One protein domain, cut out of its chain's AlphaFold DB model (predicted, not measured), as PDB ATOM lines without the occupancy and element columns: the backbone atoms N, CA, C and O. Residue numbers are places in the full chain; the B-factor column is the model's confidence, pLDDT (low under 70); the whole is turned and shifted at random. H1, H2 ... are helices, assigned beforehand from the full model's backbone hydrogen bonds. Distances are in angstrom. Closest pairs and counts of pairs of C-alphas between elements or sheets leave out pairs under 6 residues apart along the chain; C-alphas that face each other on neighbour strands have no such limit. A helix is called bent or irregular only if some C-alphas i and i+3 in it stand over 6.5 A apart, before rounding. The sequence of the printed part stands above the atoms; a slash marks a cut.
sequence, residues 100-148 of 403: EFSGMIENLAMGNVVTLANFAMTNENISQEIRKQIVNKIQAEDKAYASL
ATOM      1  N   GLU A 100     -23.668  56.135 -13.214       75.12
ATOM      2  CA  GLU A 100     -22.742  55.514 -14.175       75.12
ATOM      3  C   GLU A 100     -21.728  54.561 -13.507       75.12
ATOM      4  O   GLU A 100     -21.237  53.633 -14.147       75.12
ATOM      5  N   PHE A 101     -21.447  54.751 -12.209       79.94
ATOM      6  CA  PHE A 101     -20.536  53.914 -11.427       79.94
ATOM      7  C   PHE A 101     -21.251  52.892 -10.528       79.94
ATOM      8  O   PHE A 101     -20.573  52.074  -9.904       79.94
ATOM      9  N   SER A 102     -22.590  52.889 -10.435       80.38
ATOM     10  CA  SER A 102     -23.293  52.025  -9.470       80.38
ATOM     11  C   SER A 102     -23.105  50.542  -9.782       80.38
ATOM     12  O   SER A 102     -22.675  49.792  -8.910       80.38
ATOM     13  N   GLY A 103     -23.286  50.139 -11.044       80.31
ATOM     14  CA  GLY A 103     -23.090  48.753 -11.484       80.31
ATOM     15  C   GLY A 103     -21.655  48.244 -11.290       80.31
ATOM     16  O   GLY A 103     -21.457  47.066 -10.993       80.31
ATOM     17  N   MET A 104     -20.647  49.124 -11.373       85.00
ATOM     18  CA  MET A 104     -19.265  48.780 -11.012       85.00
ATOM     19  C   MET A 104     -19.128  48.551  -9.505       85.00
ATOM     20  O   MET A 104     -18.592  47.529  -9.086       85.00
ATOM     21  N   ILE A 105     -19.632  49.473  -8.684       84.56
ATOM     22  CA  ILE A 105     -19.510  49.405  -7.221       84.56
ATOM     23  C   ILE A 105     -20.274  48.200  -6.651       84.56
ATOM     24  O   ILE A 105     -19.766  47.529  -5.754       84.56
ATOM     25  N   GLU A 106     -21.440  47.870  -7.206       84.69
ATOM     26  CA  GLU A 106     -22.207  46.668  -6.869       84.69
ATOM     27  C   GLU A 106     -21.437  45.386  -7.217       84.69
ATOM     28  O   GLU A 106     -21.268  44.524  -6.356       84.69
ATOM     29  N   ASN A 107     -20.889  45.270  -8.434       85.94
ATOM     30  CA  ASN A 107     -20.121  44.082  -8.825       85.94
ATOM     31  C   ASN A 107     -18.796  43.956  -8.055       85.94
ATOM     32  O   ASN A 107     -18.409  42.843  -7.702       85.94
ATOM     33  N   LEU A 108     -18.142  45.072  -7.713       86.94
ATOM     34  CA  LEU A 108     -16.988  45.095  -6.810       86.94
ATOM     35  C   LEU A 108     -17.362  44.587  -5.407       86.94
ATOM     36  O   LEU A 108     -16.655  43.744  -4.858       86.94
ATOM     37  N   ALA A 109     -18.482  45.050  -4.842       83.94
ATOM     38  CA  ALA A 109     -18.961  44.617  -3.528       83.94
ATOM     39  C   ALA A 109     -19.401  43.140  -3.501       83.94
ATOM     40  O   ALA A 109     -19.243  42.473  -2.480       83.94
ATOM     41  N   MET A 110     -19.908  42.615  -4.622       84.81
ATOM     42  CA  MET A 110     -20.241  41.195  -4.801       84.81
ATOM     43  C   MET A 110     -19.031  40.316  -5.174       84.81
ATOM     44  O   MET A 110     -19.183  39.105  -5.313       84.81
ATOM     45  N   GLY A 111     -17.836  40.892  -5.358       86.69
ATOM     46  CA  GLY A 111     -16.630  40.161  -5.770       86.69
ATOM     47  C   GLY A 111     -16.622  39.693  -7.234       86.69
ATOM     48  O   GLY A 111     -15.754  38.915  -7.626       86.69
ATOM     49  N   ASN A 112     -17.555  40.163  -8.064       90.06
ATOM     50  CA  ASN A 112     -17.657  39.808  -9.478       90.06
ATOM     51  C   ASN A 112     -16.692  40.650 -10.336       90.06
ATOM     52  O   ASN A 112     -17.081  41.592 -11.032       90.06
ATOM     53  N   VAL A 113     -15.406  40.293 -10.273       89.38
ATOM     54  CA  VAL A 113     -14.306  41.004 -10.947       89.38
ATOM     55  C   VAL A 113     -14.483  41.061 -12.472       89.38
ATOM     56  O   VAL A 113     -14.131  42.066 -13.083       89.38
ATOM     57  N   VAL A 114     -15.062  40.029 -13.096       90.56
ATOM     58  CA  VAL A 114     -15.240  39.971 -14.561       90.56
ATOM     59  C   VAL A 114     -16.279  40.992 -15.029       90.56
ATOM     60  O   VAL A 114     -16.007  41.793 -15.920       90.56
ATOM     61  N   THR A 115     -17.460  41.024 -14.404       88.94
ATOM     62  CA  THR A 115     -18.490  42.012 -14.761       88.94
ATOM     63  C   THR A 115     -18.084  43.432 -14.356       88.94
ATOM     64  O   THR A 115     -18.373  44.372 -15.093       88.94
ATOM     65  N   LEU A 116     -17.342  43.599 -13.251       89.44
ATOM     66  CA  LEU A 116     -16.700  44.870 -12.901       89.44
ATOM     67  C   LEU A 116     -15.763  45.363 -14.017       89.44
ATOM     68  O   LEU A 116     -15.880  46.514 -14.433       89.44
ATOM     69  N   ALA A 117     -14.865  44.507 -14.517       88.69
ATOM     70  CA  ALA A 117     -13.935  44.860 -15.590       88.69
ATOM     71  C   ALA A 117     -14.672  45.233 -16.885       88.69
ATOM     72  O   ALA A 117     -14.337  46.237 -17.513       88.69
ATOM     73  N   ASN A 118     -15.726  44.492 -17.238       88.94
ATOM     74  CA  ASN A 118     -16.555  44.814 -18.400       88.94
ATOM     75  C   ASN A 118     -17.227  46.190 -18.255       88.94
ATOM     76  O   ASN A 118     -17.164  46.989 -19.188       88.94
ATOM     77  N   PHE A 119     -17.797  46.526 -17.089       88.81
ATOM     78  CA  PHE A 119     -18.364  47.863 -16.866       88.81
ATOM     79  C   PHE A 119     -17.294  48.969 -16.862       88.81
ATOM     80  O   PHE A 119     -17.520  50.030 -17.441       88.81
ATOM     81  N   ALA A 120     -16.116  48.718 -16.283       88.12
ATOM     82  CA  ALA A 120     -14.991  49.656 -16.281       88.12
ATOM     83  C   ALA A 120     -14.470  49.961 -17.697       88.12
ATOM     84  O   ALA A 120     -14.154  51.107 -18.001       88.12
ATOM     85  N   MET A 121     -14.440  48.960 -18.582       88.25
ATOM     86  CA  MET A 121     -14.086  49.131 -19.997       88.25
ATOM     87  C   MET A 121     -15.230  49.699 -20.854       88.25
ATOM     88  O   MET A 121     -14.970  50.156 -21.963       88.25
ATOM     89  N   THR A 122     -16.473  49.692 -20.351       89.56
ATOM     90  CA  THR A 122     -17.646  50.302 -21.013       89.56
ATOM     91  C   THR A 122     -17.799  51.789 -20.668       89.56
ATOM     92  O   THR A 122     -18.332  52.556 -21.464       89.56
ATOM     93  N   ASN A 123     -17.331  52.228 -19.493       89.44
ATOM     94  CA  ASN A 123     -17.293  53.645 -19.131       89.44
ATOM     95  C   ASN A 123     -16.089  54.322 -19.807       89.44
ATOM     96  O   ASN A 123     -14.944  54.005 -19.489       89.44
ATOM     97  N   GLU A 124     -16.346  55.266 -20.717       89.31
ATOM     98  CA  GLU A 124     -15.301  55.883 -21.546       89.31
ATOM     99  C   GLU A 124     -14.165  56.485 -20.699       89.31
ATOM    100  O   GLU A 124     -13.003  56.148 -20.922       89.31
ATOM    101  N   ASN A 125     -14.499  57.277 -19.670       88.06
ATOM    102  CA  ASN A 125     -13.532  57.947 -18.789       88.06
ATOM    103  C   ASN A 125     -12.589  56.955 -18.086       88.06
ATOM    104  O   ASN A 125     -11.373  57.158 -18.053       88.06
ATOM    105  N   ILE A 126     -13.136  55.863 -17.536       88.62
ATOM    106  CA  ILE A 126     -12.332  54.817 -16.890       88.62
ATOM    107  C   ILE A 126     -11.522  54.038 -17.933       88.62
ATOM    108  O   ILE A 126     -10.335  53.796 -17.714       88.62
ATOM    109  N   SER A 127     -12.110  53.700 -19.085       90.69
ATOM    110  CA  SER A 127     -11.403  52.977 -20.148       90.69
ATOM    111  C   SER A 127     -10.205  53.771 -20.691       90.69
ATOM    112  O   SER A 127      -9.147  53.189 -20.938       90.69
ATOM    113  N   GLN A 128     -10.324  55.100 -20.813       91.81
ATOM    114  CA  GLN A 128      -9.241  55.984 -21.245       91.81
ATOM    115  C   GLN A 128      -8.097  56.026 -20.229       91.81
ATOM    116  O   GLN A 128      -6.940  55.860 -20.621       91.81
ATOM    117  N   GLU A 129      -8.386  56.184 -18.932       92.31
ATOM    118  CA  GLU A 129      -7.333  56.171 -17.908       92.31
ATOM    119  C   GLU A 129      -6.681  54.782 -17.791       92.31
ATOM    120  O   GLU A 129      -5.459  54.700 -17.700       92.31
ATOM    121  N   ILE A 130      -7.439  53.681 -17.903       91.69
ATOM    122  CA  ILE A 130      -6.876  52.319 -17.961       91.69
ATOM    123  C   ILE A 130      -5.923  52.173 -19.158       91.69
ATOM    124  O   ILE A 130      -4.774  51.767 -18.974       91.69
ATOM    125  N   ARG A 131      -6.351  52.552 -20.373       91.19
ATOM    126  CA  ARG A 131      -5.503  52.518 -21.583       91.19
ATOM    127  C   ARG A 131      -4.235  53.358 -21.399       91.19
ATOM    128  O   ARG A 131      -3.144  52.890 -21.708       91.19
ATOM    129  N   LYS A 132      -4.357  54.565 -20.842       94.25
ATOM    130  CA  LYS A 132      -3.239  55.473 -20.538       94.25
ATOM    131  C   LYS A 132      -2.260  54.871 -19.524       94.25
ATOM    132  O   LYS A 132      -1.054  54.950 -19.738       94.25
ATOM    133  N   GLN A 133      -2.741  54.226 -18.461       93.12
ATOM    134  CA  GLN A 133      -1.880  53.539 -17.493       93.12
ATOM    135  C   GLN A 133      -1.157  52.336 -18.119       93.12
ATOM    136  O   GLN A 133       0.044  52.181 -17.897       93.12
ATOM    137  N   ILE A 134      -1.830  51.542 -18.960       91.62
ATOM    138  CA  ILE A 134      -1.203  50.439 -19.715       91.62
ATOM    139  C   ILE A 134      -0.113  50.977 -20.655       91.62
ATOM    140  O   ILE A 134       1.018  50.499 -20.615       91.62
ATOM    141  N   VAL A 135      -0.403  52.023 -21.438       92.00
ATOM    142  CA  VAL A 135       0.581  52.670 -22.324       92.00
ATOM    143  C   VAL A 135       1.770  53.221 -21.532       92.00
ATOM    144  O   VAL A 135       2.910  53.032 -21.947       92.00
ATOM    145  N   ASN A 136       1.546  53.839 -20.369       93.25
ATOM    146  CA  ASN A 136       2.626  54.317 -19.500       93.25
ATOM    147  C   ASN A 136       3.498  53.170 -18.959       93.25
ATOM    148  O   ASN A 136       4.711  53.341 -18.834       93.25
ATOM    149  N   LYS A 137       2.909  52.003 -18.654       93.44
ATOM    150  CA  LYS A 137       3.656  50.804 -18.239       93.44
ATOM    151  C   LYS A 137       4.483  50.231 -19.385       93.44
ATOM    152  O   LYS A 137       5.685  50.071 -19.204       93.44
ATOM    153  N   ILE A 138       3.888  50.034 -20.562       92.06
ATOM    154  CA  ILE A 138       4.598  49.571 -21.765       92.06
ATOM    155  C   ILE A 138       5.752  50.525 -22.103       92.06
ATOM    156  O   ILE A 138       6.890  50.098 -22.226       92.06
ATOM    157  N   GLN A 139       5.520  51.841 -22.115       90.31
ATOM    158  CA  GLN A 139       6.580  52.817 -22.391       90.31
ATOM    159  C   GLN A 139       7.724  52.839 -21.362       90.31
ATOM    160  O   GLN A 139       8.801  53.353 -21.689       90.31
ATOM    161  N   ALA A 140       7.493  52.352 -20.139       90.00
ATOM    162  CA  ALA A 140       8.516  52.178 -19.113       90.00
ATOM    163  C   ALA A 140       9.268  50.846 -19.287       90.00
ATOM    164  O   ALA A 140      10.496  50.844 -19.209       90.00
ATOM    165  N   GLU A 141       8.561  49.755 -19.600       90.31
ATOM    166  CA  GLU A 141       9.158  48.469 -19.987       90.31
ATOM    167  C   GLU A 141      10.044  48.618 -21.223       90.31
ATOM    168  O   GLU A 141      11.219  48.268 -21.166       90.31
ATOM    169  N   ASP A 142       9.539  49.232 -22.298       87.00
ATOM    170  CA  ASP A 142      10.312  49.474 -23.514       87.00
ATOM    171  C   ASP A 142      11.582  50.278 -23.206       87.00
ATOM    172  O   ASP A 142      12.639  49.997 -23.760       87.00
ATOM    173  N   LYS A 143      11.503  51.287 -22.323       85.62
ATOM    174  CA  LYS A 143      12.665  52.095 -21.910       85.62
ATOM    175  C   LYS A 143      13.685  51.279 -21.112       85.62
ATOM    176  O   LYS A 143      14.873  51.531 -21.269       85.62
ATOM    177  N   ALA A 144      13.247  50.328 -20.288       86.25
ATOM    178  CA  ALA A 144      14.127  49.449 -19.514       86.25
ATOM    179  C   ALA A 144      14.729  48.316 -20.370       86.25
ATOM    180  O   ALA A 144      15.895  47.968 -20.208       86.25
ATOM    181  N   TYR A 145      13.975  47.784 -21.334       84.88
ATOM    182  CA  TYR A 145      14.461  46.795 -22.303       84.88
ATOM    183  C   TYR A 145      15.396  47.423 -23.355       84.88
ATOM    184  O   TYR A 145      16.309  46.769 -23.858       84.88
ATOM    185  N   ALA A 146      15.176  48.700 -23.689       75.75
ATOM    186  CA  ALA A 146      15.968  49.460 -24.655       75.75
ATOM    187  C   ALA A 146      17.091  50.313 -24.042       75.75
ATOM    188  O   ALA A 146      17.892  50.855 -24.812       75.75
ATOM    189  N   SER A 147      17.164  50.464 -22.711       73.50
ATOM    190  CA  SER A 147      18.343  51.051 -22.064       73.50
ATOM    191  C   SER A 147      19.581  50.214 -22.383       73.50
ATOM    192  O   SER A 147      19.459  49.028 -22.688       73.50
ATOM    193  N   LEU A 148      20.759  50.853 -22.387       55.81
ATOM    194  CA  LEU A 148      22.023  50.237 -22.812       55.81
ATOM    195  C   LEU A 148      22.156  48.823 -22.225       55.81
ATOM    196  O   LEU A 148      21.996  48.688 -21.011       55.81
TER     197      LEU A 148
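Overview. This is residues 100 to 148 of the 403 residues of the protein "uncharacterized protein LOC106613362 isoform X1" of Salmo salar (UniProt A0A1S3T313). Two short helices, H1 and H2, fold back on each other side by side as a small helical hairpin, and a long straight helix, H3, turns off at a corner from the end of H2 and runs away from them as an arm. The far part of this arm, residues 132 to 148, of which 132 to 146 belong to H3, sticks out free of the rest. The printed part has 49 residues with three named helices in the order H1, H2, H3 and no named strand; the class is all helix. It is only just extended, close to loose, with a radius of gyration of the C-alphas of 14.8 A, and its C-alphas span 47 by 21 by 11 A.

Arrangement. H1, residues 100 to 109, and H2, residues 113 to 122, form a helical hairpin across a tight link of 3 residues. They touch, with the C-alphas of Met 104 and Leu 116 the closest at 5.0 A. Their lines stand at a shallow tilt of 13 degrees, and they run opposite ways. A tight link of 1 residue, Asn 123, joins H2 to H3, residues 124 to 146. H2 and H3 touch only at the corner by this link, and only just, with 3 pairs of C-alphas within 8 A; the closest are those of Met 121 and Ser 127, 4.7 A apart. H3 touches H2 with residues 126 to 127 alone. The lines of H2 and H3 are about perpendicular, at 79 degrees. H1 and H3 are apart. In H2 and H3 every O i to N i+4 pair is within hydrogen-bond range, and in H1 5 of 6 are.

Along the chain. H1 begins at C-alpha 100, at (-22.742, 55.514, -14.175), and measures 15.7 A from first to last C-alpha. It is irregular: C-alphas 100 and 103 are 7.3 A apart, against about 5 A in a regular helix. H2 runs from Val 113, with its C-alpha at (-14.306, 41.004, -10.947), to Thr 122, over 14.1 A. H3, the longest helix with 23 residues, runs 32.1 A from Glu 124 to Ala 146, where the C-alpha is at (15.968, 49.460, -24.655).

Size, cuts and confidence. The outline is a rod, and the two C-alphas farthest apart, those of Ser 102 and Leu 148, are 47.3 A from each other. Without the stretch that stands free, the body of 32 residues spans 25 by 16 by 11 A. The printed part has no cut, and both links between the helices are tight. The mean pLDDT of the printed part is 87.0, and residue 148 alone is under 70.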